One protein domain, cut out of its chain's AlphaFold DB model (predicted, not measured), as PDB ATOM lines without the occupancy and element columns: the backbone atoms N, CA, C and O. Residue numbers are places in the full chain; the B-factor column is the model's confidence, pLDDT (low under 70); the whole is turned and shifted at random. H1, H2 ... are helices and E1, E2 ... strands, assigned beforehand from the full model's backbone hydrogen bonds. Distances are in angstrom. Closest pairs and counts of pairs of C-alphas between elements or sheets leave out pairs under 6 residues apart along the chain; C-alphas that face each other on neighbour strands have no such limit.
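Overview. This is residues 351 to 418 of the 445 residues of the protein "DUF4238 domain-containing protein" of Actinobacteria bacterium (UniProt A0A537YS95). A small, twisted sheet of three strands has the long helix H2 running over its E1 edge, nearly in line with E1, and the short helix H1 packed crosswise over the inner strand E3. E3 bends partway along, so that one part pairs with E1, under H2, and the other pairs with E2, at the sheet's edge away from H2. The printed part has 68 residues, with two named helices and three named strands in the order E1, H1, E2, E3, H2; the sheet's order is E1, E3, E2, antiparallel throughout, and the class is mixed, helices and strands. The whole is compact, with a radius of gyration of the C-alphas of 12.2 A, and rounded, with spans of 30 by 24 by 21 A.

Along the chain. Begin with the sheet: find C-alpha 351 at (22.594, -8.405, -37.899), where E1 starts its residues 351 to 354, 10.1 A long. Its neighbour E3 is residues 384 to 391, 20.0 A, and bends by 61 degrees at residue 388. E2 is residues 375 to 378, 10.2 A. H1, residues 361 to 368, starts at C-alpha 361 at (15.999, 5.501, -39.239) and is 10.9 A long. H2, residues 398 to 416, runs 26.7 A to C-alpha 416 at (2.470, -4.094, -34.273).

Arrangement. Look first at E3, the inner strand, whose pairing is staggered. Its residues 387 to 390 pair with E1, antiparallel at 131 degrees, with N 353 and O 388 within hydrogen-bond range at 2.9 A. Its residues 384 to 387 pair with E2, antiparallel at 127 degrees, with N 385 and O 377 at 2.8 A; E2 and E3 form a hairpin. The sheet is only just strongly twisted, its C-alphas up to 4.2 A off its best plane. H1 and H2 on one face of the sheet make two layers, helices over a sheet. H2 is on the sheet at a height of 9.3 A, over E1 and, with 3 of its C-alphas, only just over E3; on the local plane it stands at 5 degrees to E1, along the strands. The closest C-alphas of E1 and H2 are those of Val 353 and Thr 405, 6.8 A. H1 is on the sheet at a height of 9.4 A, over E3, and at 76 degrees to it on the local plane runs across the strands; the closest C-alphas are those of Leu 362 and Asp 388, 6.6 A. H1 and H2 are apart. E1, H1 and E2 form a split strand-helix-strand unit, two strands running the same way with E3 between them, and its crossover is right-handed. In H1 and H2 every O i to N i+4 pair is within hydrogen-bond range.

Size, cuts and confidence. Look from C-alpha 370 to C-alpha 418, the two farthest apart, for 33.7 A. The printed part has no cut. The link E2 to E3 is tight, the other three are short, and no link is long. The mean pLDDT of the printed part is 89.7, and no printed residue is under 70.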
ATOM      1  N   ILE A 351      23.784  -7.996 -38.636       91.56
ATOM      2  CA  ILE A 351      22.594  -8.405 -37.899       91.56
ATOM      3  C   ILE A 351      21.385  -7.919 -38.670       91.56
ATOM      4  O   ILE A 351      21.302  -6.739 -39.008       91.56
ATOM      5  N   LEU A 352      20.491  -8.846 -38.997       92.00
ATOM      6  CA  LEU A 352      19.243  -8.543 -39.679       92.00
ATOM      7  C   LEU A 352      18.176  -8.216 -38.641       92.00
ATOM      8  O   LEU A 352      18.038  -8.920 -37.645       92.00
ATOM      9  N   VAL A 353      17.424  -7.156 -38.902       90.75
ATOM     10  CA  VAL A 353      16.321  -6.693 -38.064       90.75
ATOM     11  C   VAL A 353      15.071  -6.654 -38.934       90.75
ATOM     12  O   VAL A 353      15.106  -6.160 -40.066       90.75
ATOM     13  N   GLU A 354      13.961  -7.194 -38.437       88.81
ATOM     14  CA  GLU A 354      12.680  -7.146 -39.149       88.81
ATOM     15  C   GLU A 354      12.312  -5.704 -39.495       88.81
ATOM     16  O   GLU A 354      12.313  -4.840 -38.621       88.81
ATOM     17  N   SER A 355      12.006  -5.429 -40.766       88.19
ATOM     18  CA  SER A 355      11.714  -4.063 -41.218       88.19
ATOM     19  C   SER A 355      10.377  -3.554 -40.667       88.19
ATOM     20  O   SER A 355       9.359  -4.221 -40.835       88.19
ATOM     21  N   ASP A 356      10.335  -2.314 -40.173       87.56
ATOM     22  CA  ASP A 356       9.086  -1.563 -39.962       87.56
ATOM     23  C   ASP A 356       8.951  -0.502 -41.075       87.56
ATOM     24  O   ASP A 356       9.810   0.376 -41.180       87.56
ATOM     25  N   PRO A 357       7.916  -0.563 -41.940       84.81
ATOM     26  CA  PRO A 357       7.729   0.389 -43.041       84.81
ATOM     27  C   PRO A 357       7.702   1.864 -42.627       84.81
ATOM     28  O   PRO A 357       8.033   2.723 -43.443       84.81
ATOM     29  N   GLU A 358       7.315   2.150 -41.389       87.00
ATOM     30  CA  GLU A 358       7.174   3.504 -40.854       87.00
ATOM     31  C   GLU A 358       8.428   3.972 -40.088       87.00
ATOM     32  O   GLU A 358       8.534   5.149 -39.747       87.00
ATOM     33  N   ASP A 359       9.378   3.075 -39.796       89.56
ATOM     34  CA  ASP A 359      10.654   3.406 -39.152       89.56
ATOM     35  C   ASP A 359      11.803   3.321 -40.162       89.56
ATOM     36  O   ASP A 359      12.390   2.266 -40.402       89.56
ATOM     37  N   THR A 360      12.158   4.462 -40.752       92.38
ATOM     38  CA  THR A 360      13.219   4.545 -41.768       92.38
ATOM     39  C   THR A 360      14.589   4.916 -41.206       92.38
ATOM     40  O   THR A 360      15.512   5.131 -41.994       92.38
ATOM     41  N   ARG A 361      14.769   4.983 -39.876       93.50
ATOM     42  CA  ARG A 361      15.999   5.501 -39.239       93.50
ATOM     43  C   ARG A 361      17.266   4.802 -39.745       93.50
ATOM     44  O   ARG A 361      18.209   5.478 -40.165       93.50
ATOM     45  N   LEU A 362      17.272   3.466 -39.755       93.94
ATOM     46  CA  LEU A 362      18.407   2.661 -40.231       93.94
ATOM     47  C   LEU A 362      18.622   2.823 -41.743       93.94
ATOM     48  O   LEU A 362      19.735   3.103 -42.191       93.94
ATOM     49  N   ALA A 363      17.551   2.747 -42.534       94.75
ATOM     50  CA  ALA A 363      17.619   2.933 -43.982       94.75
ATOM     51  C   ALA A 363      18.170   4.315 -44.378       94.75
ATOM     52  O   ALA A 363      18.983   4.424 -45.300       94.75
ATOM     53  N   ASP A 364      17.768   5.377 -43.679       95.88
ATOM     54  CA  ASP A 364      18.255   6.738 -43.909       95.88
ATOM     55  C   ASP A 364      19.722   6.903 -43.504       95.88
ATOM     56  O   ASP A 364      20.483   7.571 -44.212       95.88
ATOM     57  N   ALA A 365      20.149   6.266 -42.410       94.38
ATOM     58  CA  ALA A 365      21.557   6.217 -42.023       94.38
ATOM     59  C   ALA A 365      22.412   5.518 -43.095       94.38
ATOM     60  O   ALA A 365      23.449   6.049 -43.501       94.38
ATOM     61  N   HIS A 366      21.951   4.389 -43.636       95.38
ATOM     62  CA  HIS A 366      22.646   3.671 -44.705       95.38
ATOM     63  C   HIS A 366      22.705   4.452 -46.019       95.38
ATOM     64  O   HIS A 366      23.778   4.539 -46.621       95.38
ATOM     65  N   ARG A 367      21.614   5.111 -46.432       95.50
ATOM     66  CA  ARG A 367      21.617   5.988 -47.620       95.50
ATOM     67  C   ARG A 367      22.673   7.084 -47.507       95.50
ATOM     68  O   ARG A 367      23.389   7.332 -48.473       95.50
ATOM     69  N   LYS A 368      22.820   7.700 -46.327       95.94
ATOM     70  CA  LYS A 368      23.851   8.725 -46.072       95.94
ATOM     71  C   LYS A 368      25.276   8.183 -46.209       95.94
ATOM     72  O   LYS A 368      26.159   8.926 -46.625       95.94
ATOM     73  N   ARG A 369      25.499   6.898 -45.905       94.50
ATOM     74  CA  ARG A 369      26.785   6.203 -46.106       94.50
ATOM     75  C   ARG A 369      27.007   5.732 -47.551       94.50
ATOM     76  O   ARG A 369      28.081   5.227 -47.865       94.50
ATOM     77  N   GLY A 370      26.007   5.861 -48.427       94.31
ATOM     78  CA  GLY A 370      26.025   5.273 -49.769       94.31
ATOM     79  C   GLY A 370      25.865   3.748 -49.761       94.31
ATOM     80  O   GLY A 370      26.307   3.076 -50.690       94.31
ATOM     81  N   TRP A 371      25.285   3.191 -48.698       95.00
ATOM     82  CA  TRP A 371      25.042   1.758 -48.547       95.00
ATOM     83  C   TRP A 371      23.623   1.391 -49.003       95.00
ATOM     84  O   TRP A 371      22.749   2.265 -49.053       95.00
ATOM     85  N   PRO A 372      23.361   0.111 -49.336       95.00
ATOM     86  CA  PRO A 372      22.001  -0.360 -49.570       95.00
ATOM     87  C   PRO A 372      21.095  -0.001 -48.381       95.00
ATOM     88  O   PRO A 372      21.474  -0.251 -47.247       95.00
ATOM     89  N   PRO A 373      19.899   0.570 -48.582       95.12
ATOM     90  CA  PRO A 373      19.034   0.929 -47.456       95.12
ATOM     91  C   PRO A 373      18.511  -0.294 -46.690       95.12
ATOM     92  O   PRO A 373      18.233  -0.186 -45.504       95.12
ATOM     93  N   TYR A 374      18.396  -1.440 -47.367       95.12
ATOM     94  CA  TYR A 374      17.869  -2.695 -46.835       95.12
ATOM     95  C   TYR A 374      18.633  -3.878 -47.426       95.12
ATOM     96  O   TYR A 374      19.221  -3.762 -48.508       95.12
ATOM     97  N   LEU A 375      18.543  -5.033 -46.770       94.38
ATOM     98  CA  LEU A 375      19.024  -6.309 -47.298       94.38
ATOM     99  C   LEU A 375      17.857  -7.243 -47.620       94.38
ATOM    100  O   LEU A 375      16.773  -7.134 -47.048       94.38
ATOM    101  N   GLN A 376      18.088  -8.157 -48.562       93.00
ATOM    102  CA  GLN A 376      17.185  -9.271 -48.829       93.00
ATOM    103  C   GLN A 376      17.792 -10.556 -48.277       93.00
ATOM    104  O   GLN A 376      18.932 -10.890 -48.612       93.00
ATOM    105  N   ALA A 377      17.020 -11.269 -47.468       89.44
ATOM    106  CA  ALA A 377      17.369 -12.578 -46.929       89.44
ATOM    107  C   ALA A 377      16.109 -13.460 -46.854       89.44
ATOM    108  O   ALA A 377      15.001 -12.920 -46.880       89.44
ATOM    109  N   PRO A 378      16.231 -14.797 -46.804       88.38
ATOM    110  CA  PRO A 378      15.090 -15.665 -46.527       88.38
ATOM    111  C   PRO A 378      14.494 -15.346 -45.147       88.38
ATOM    112  O   PRO A 378      15.237 -15.273 -44.171       88.38
ATOM    113  N   GLY A 379      13.179 -15.138 -45.069       85.12
ATOM    114  CA  GLY A 379      12.456 -15.078 -43.796       85.12
ATOM    115  C   GLY A 379      12.149 -16.471 -43.241       85.12
ATOM    116  O   GLY A 379      12.565 -17.478 -43.816       85.12
ATOM    117  N   GLU A 380      11.375 -16.545 -42.156       81.69
ATOM    118  CA  GLU A 380      11.005 -17.826 -41.523       81.69
ATOM    119  C   GLU A 380      10.258 -18.779 -42.470       81.69
ATOM    120  O   GLU A 380      10.409 -19.995 -42.385       81.69
ATOM    121  N   ASP A 381       9.494 -18.238 -43.424       86.44
ATOM    122  CA  ASP A 381       8.788 -19.018 -44.446       86.44
ATOM    123  C   ASP A 381       9.677 -19.415 -45.642       86.44
ATOM    124  O   ASP A 381       9.182 -19.931 -46.649       86.44
ATOM    125  N   GLY A 382      10.985 -19.151 -45.557       86.81
ATOM    126  CA  GLY A 382      11.983 -19.421 -46.592       86.81
ATOM    127  C   GLY A 382      11.909 -18.487 -47.803       86.81
ATOM    128  O   GLY A 382      12.740 -18.597 -48.709       86.81
ATOM    129  N   LYS A 383      10.946 -17.557 -47.855       88.38
ATOM    130  CA  LYS A 383      10.820 -16.617 -48.973       88.38
ATOM    131  C   LYS A 383      11.727 -15.409 -48.772       88.38
ATOM    132  O   LYS A 383      11.949 -15.000 -47.635       88.38
ATOM    133  N   PRO A 384      12.227 -14.787 -49.854       90.69
ATOM    134  CA  PRO A 384      12.972 -13.541 -49.745       90.69
ATOM    135  C   PRO A 384      12.126 -12.449 -49.082       90.69
ATOM    136  O   PRO A 384      11.062 -12.085 -49.583       90.69
ATOM    137  N   GLN A 385      12.624 -11.910 -47.976       91.50
ATOM    138  CA  GLN A 385      12.035 -10.802 -47.238       91.50
ATOM    139  C   GLN A 385      13.043  -9.659 -47.105       91.50
ATOM    140  O   GLN A 385      14.254  -9.828 -47.272       91.50
ATOM    141  N   ARG A 386      12.515  -8.459 -46.856       93.19
ATOM    142  CA  ARG A 386      13.304  -7.240 -46.676       93.19
ATOM    143  C   ARG A 386      13.625  -7.054 -45.198       93.19
ATOM    144  O   ARG A 386      12.712  -7.017 -44.377       93.19
ATOM    145  N   PHE A 387      14.894  -6.819 -44.896       94.69
ATOM    146  CA  PHE A 387      15.383  -6.568 -43.547       94.69
ATOM    147  C   PHE A 387      16.071  -5.206 -43.457       94.69
ATOM    148  O   PHE A 387      16.817  -4.809 -44.364       94.69
ATOM    149  N   ASP A 388      15.840  -4.523 -42.341       95.38
ATOM    150  CA  ASP A 388      16.801  -3.558 -41.828       95.38
ATOM    151  C   ASP A 388      18.042  -4.315 -41.348       95.38
ATOM    152  O   ASP A 388      18.028  -5.537 -41.179       95.38
ATOM    153  N   TYR A 389      19.148  -3.606 -41.156       94.94
ATOM    154  CA  TYR A 389      20.362  -4.262 -40.702       94.94
ATOM    155  C   TYR A 389      21.262  -3.341 -39.891       94.94
ATOM    156  O   TYR A 389      21.122  -2.122 -39.928       94.94
ATOM    157  N   MET A 390      22.190  -3.950 -39.164       95.06
ATOM    158  CA  MET A 390      23.297  -3.277 -38.495       95.06
ATOM    159  C   MET A 390      24.589  -4.038 -38.796       95.06
ATOM    160  O   MET A 390      24.601  -5.270 -38.833       95.06
ATOM    161  N   VAL A 391      25.677  -3.317 -39.041       93.00
ATOM    162  CA  VAL A 391      27.004  -3.860 -39.339       93.00
ATOM    163  C   VAL A 391      27.895  -3.698 -38.115       93.00
ATOM    164  O   VAL A 391      28.220  -2.584 -37.691       93.00
ATOM    165  N   LEU A 392      28.339  -4.823 -37.562       90.81
ATOM    166  CA  LEU A 392      29.184  -4.837 -36.378       90.81
ATOM    167  C   LEU A 392      30.515  -4.104 -36.629       90.81
ATOM    168  O   LEU A 392      31.183  -4.315 -37.648       90.81
ATOM    169  N   GLY A 393      30.903  -3.244 -35.685       88.50
ATOM    170  CA  GLY A 393      32.087  -2.384 -35.761       88.50
ATOM    171  C   GLY A 393      31.887  -1.078 -36.539       88.50
ATOM    172  O   GLY A 393      32.752  -0.212 -36.475       88.50
ATOM    173  N   GLU A 394      30.771  -0.919 -37.254       91.25
ATOM    174  CA  GLU A 394      30.383   0.333 -37.925       91.25
ATOM    175  C   GLU A 394      29.188   0.993 -37.232       91.25
ATOM    176  O   GLU A 394      29.171   2.208 -37.053       91.25
ATOM    177  N   ASP A 395      28.216   0.186 -36.801       91.44
ATOM    178  CA  ASP A 395      27.042   0.641 -36.048       91.44
ATOM    179  C   ASP A 395      27.207   0.522 -34.526       91.44
ATOM    180  O   ASP A 395      26.380   1.031 -33.777       91.44
ATOM    181  N   GLY A 396      28.286  -0.113 -34.063       91.00
ATOM    182  CA  GLY A 396      28.604  -0.274 -32.645       91.00
ATOM    183  C   GLY A 396      29.460  -1.507 -32.365       91.00
ATOM    184  O   GLY A 396      29.714  -2.327 -33.254       91.00
ATOM    185  N   ASP A 397      29.912  -1.632 -31.119       91.25
ATOM    186  CA  ASP A 397      30.482  -2.877 -30.594       91.25
ATOM    187  C   ASP A 397      29.391  -3.965 -30.419       91.25
ATOM    188  O   ASP A 397      28.199  -3.669 -30.570       91.25
ATOM    189  N   PRO A 398      29.754  -5.236 -30.138       89.81
ATOM    190  CA  PRO A 398      28.774  -6.317 -30.008       89.81
ATOM    191  C   PRO A 398      27.689  -6.056 -28.968       89.81
ATOM    192  O   PRO A 398      26.545  -6.452 -29.182       89.81
ATOM    193  N   VAL A 399      28.016  -5.370 -27.872       88.88
ATOM    194  CA  VAL A 399      27.045  -5.085 -26.813       88.88
ATOM    195  C   VAL A 399      26.054  -4.024 -27.275       88.88
ATOM    196  O   VAL A 399      24.847  -4.230 -27.182       88.88
ATOM    197  N   THR A 400      26.555  -2.926 -27.835       91.19
ATOM    198  CA  THR A 400      25.751  -1.821 -28.365       91.19
ATOM    199  C   THR A 400      24.787  -2.314 -29.436       91.19
ATOM    200  O   THR A 400      23.594  -2.016 -29.377       91.19
ATOM    201  N   VAL A 401      25.285  -3.099 -30.398       91.81
ATOM    202  CA  VAL A 401      24.443  -3.673 -31.455       91.81
ATOM    203  C   VAL A 401      23.411  -4.625 -30.852       91.81
ATOM    204  O   VAL A 401      22.235  -4.491 -31.172       91.81
ATOM    205  N   GLY A 402      23.810  -5.520 -29.942       88.38
ATOM    206  CA  GLY A 402      22.897  -6.476 -29.305       88.38
ATOM    207  C   GLY A 402      21.731  -5.791 -28.602       88.38
ATOM    208  O   GLY A 402      20.574  -6.037 -28.942       88.38
ATOM    209  N   VAL A 403      22.033  -4.848 -27.704       88.50
ATOM    210  CA  VAL A 403      21.021  -4.065 -26.976       88.50
ATOM    211  C   VAL A 403      20.112  -3.304 -27.945       88.50
ATOM    212  O   VAL A 403      18.893  -3.443 -27.871       88.50
ATOM    213  N   THR A 404      20.686  -2.578 -28.912       90.44
ATOM    214  CA  THR A 404      19.910  -1.774 -29.877       90.44
ATOM    215  C   THR A 404      18.963  -2.641 -30.707       90.44
ATOM    216  O   THR A 404      17.817  -2.261 -30.951       90.44
ATOM    217  N   THR A 405      19.409  -3.820 -31.151       89.00
ATOM    218  CA  THR A 405      18.557  -4.723 -31.939       89.00
ATOM    219  C   THR A 405      17.393  -5.279 -31.122       89.00
ATOM    220  O   THR A 405      16.271  -5.319 -31.631       89.00
ATOM    221  N   THR A 406      17.619  -5.621 -29.850       86.00
ATOM    222  CA  THR A 406      16.558  -6.048 -28.927       86.00
ATOM    223  C   THR A 406      15.561  -4.918 -28.660       86.00
ATOM    224  O   THR A 406      14.349  -5.140 -28.704       86.00
ATOM    225  N   GLU A 407      16.039  -3.690 -28.444       87.94
ATOM    226  CA  GLU A 407      15.183  -2.514 -28.255       87.94
ATOM    227  C   GLU A 407      14.307  -2.243 -29.483       87.94
ATOM    228  O   GLU A 407      13.092  -2.092 -29.342       87.94
ATOM    229  N   LEU A 408      14.887  -2.259 -30.688       88.31
ATOM    230  CA  LEU A 408      14.149  -2.078 -31.940       88.31
ATOM    231  C   LEU A 408      13.092  -3.167 -32.147       88.31
ATOM    232  O   LEU A 408      11.956  -2.855 -32.508       88.31
ATOM    233  N   ALA A 409      13.441  -4.432 -31.904       84.38
ATOM    234  CA  ALA A 409      12.496  -5.542 -32.007       84.38
ATOM    235  C   ALA A 409      11.322  -5.367 -31.029       84.38
ATOM    236  O   ALA A 409      10.162  -5.542 -31.409       84.38
ATOM    237  N   ARG A 410      11.604  -4.940 -29.792       83.56
ATOM    238  CA  ARG A 410      10.585  -4.649 -28.776       83.56
ATOM    239  C   ARG A 410       9.683  -3.484 -29.186       83.56
ATOM    240  O   ARG A 410       8.463  -3.628 -29.136       83.56
ATOM    241  N   GLU A 411      10.255  -2.352 -29.600       85.81
ATOM    242  CA  GLU A 411       9.503  -1.171 -30.056       85.81
ATOM    243  C   GLU A 411       8.549  -1.525 -31.203       85.81
ATOM    244  O   GLU A 411       7.358  -1.196 -31.165       85.81
ATOM    245  N   ARG A 412       9.060  -2.243 -32.208       86.94
ATOM    246  CA  ARG A 412       8.303  -2.642 -33.402       86.94
ATOM    247  C   ARG A 412       7.234  -3.681 -33.076       86.94
ATOM    248  O   ARG A 412       6.103  -3.545 -33.538       86.94
ATOM    249  N   GLY A 413       7.546  -4.656 -32.222       81.94
ATOM    250  CA  GLY A 413       6.584  -5.647 -31.736       81.94
ATOM    251  C   GLY A 413       5.436  -5.017 -30.939       81.94
ATOM    252  O   GLY A 413       4.269  -5.319 -31.193       81.94
ATOM    253  N   MET A 414       5.737  -4.079 -30.031       81.69
ATOM    254  CA  MET A 414       4.715  -3.330 -29.284       81.69
ATOM    255  C   MET A 414       3.810  -2.534 -30.221       81.69
ATOM    256  O   MET A 414       2.585  -2.602 -30.109       81.69
ATOM    257  N   LYS A 415       4.402  -1.837 -31.193       82.25
ATOM    258  CA  LYS A 415       3.661  -1.076 -32.198       82.25
ATOM    259  C   LYS A 415       2.766  -1.967 -33.061       82.25
ATOM    260  O   LYS A 415       1.606  -1.618 -33.273       82.25
ATOM    261  N   ALA A 416       3.260  -3.121 -33.513       78.75
ATOM    262  CA  ALA A 416       2.470  -4.094 -34.273       78.75
ATOM    263  C   ALA A 416       1.285  -4.646 -33.456       78.75
ATOM    264  O   ALA A 416       0.214  -4.888 -34.009       78.75
ATOM    265  N   ALA A 417       1.446  -4.773 -32.136       76.44
ATOM    266  CA  ALA A 417       0.385  -5.151 -31.205       76.44
ATOM    267  C   ALA A 417      -0.558  -3.990 -30.814       76.44
ATOM    268  O   ALA A 417      -1.498  -4.200 -30.047       76.44
ATOM    269  N   GLY A 418      -0.327  -2.766 -31.309       71.88
ATOM    270  CA  GLY A 418      -1.096  -1.574 -30.935       71.88
ATOM    271  C   GLY A 418      -0.866  -1.107 -29.491       71.88
ATOM    272  O   GLY A 418      -1.698  -0.386 -28.939       71.88
TER     273      GLY A 418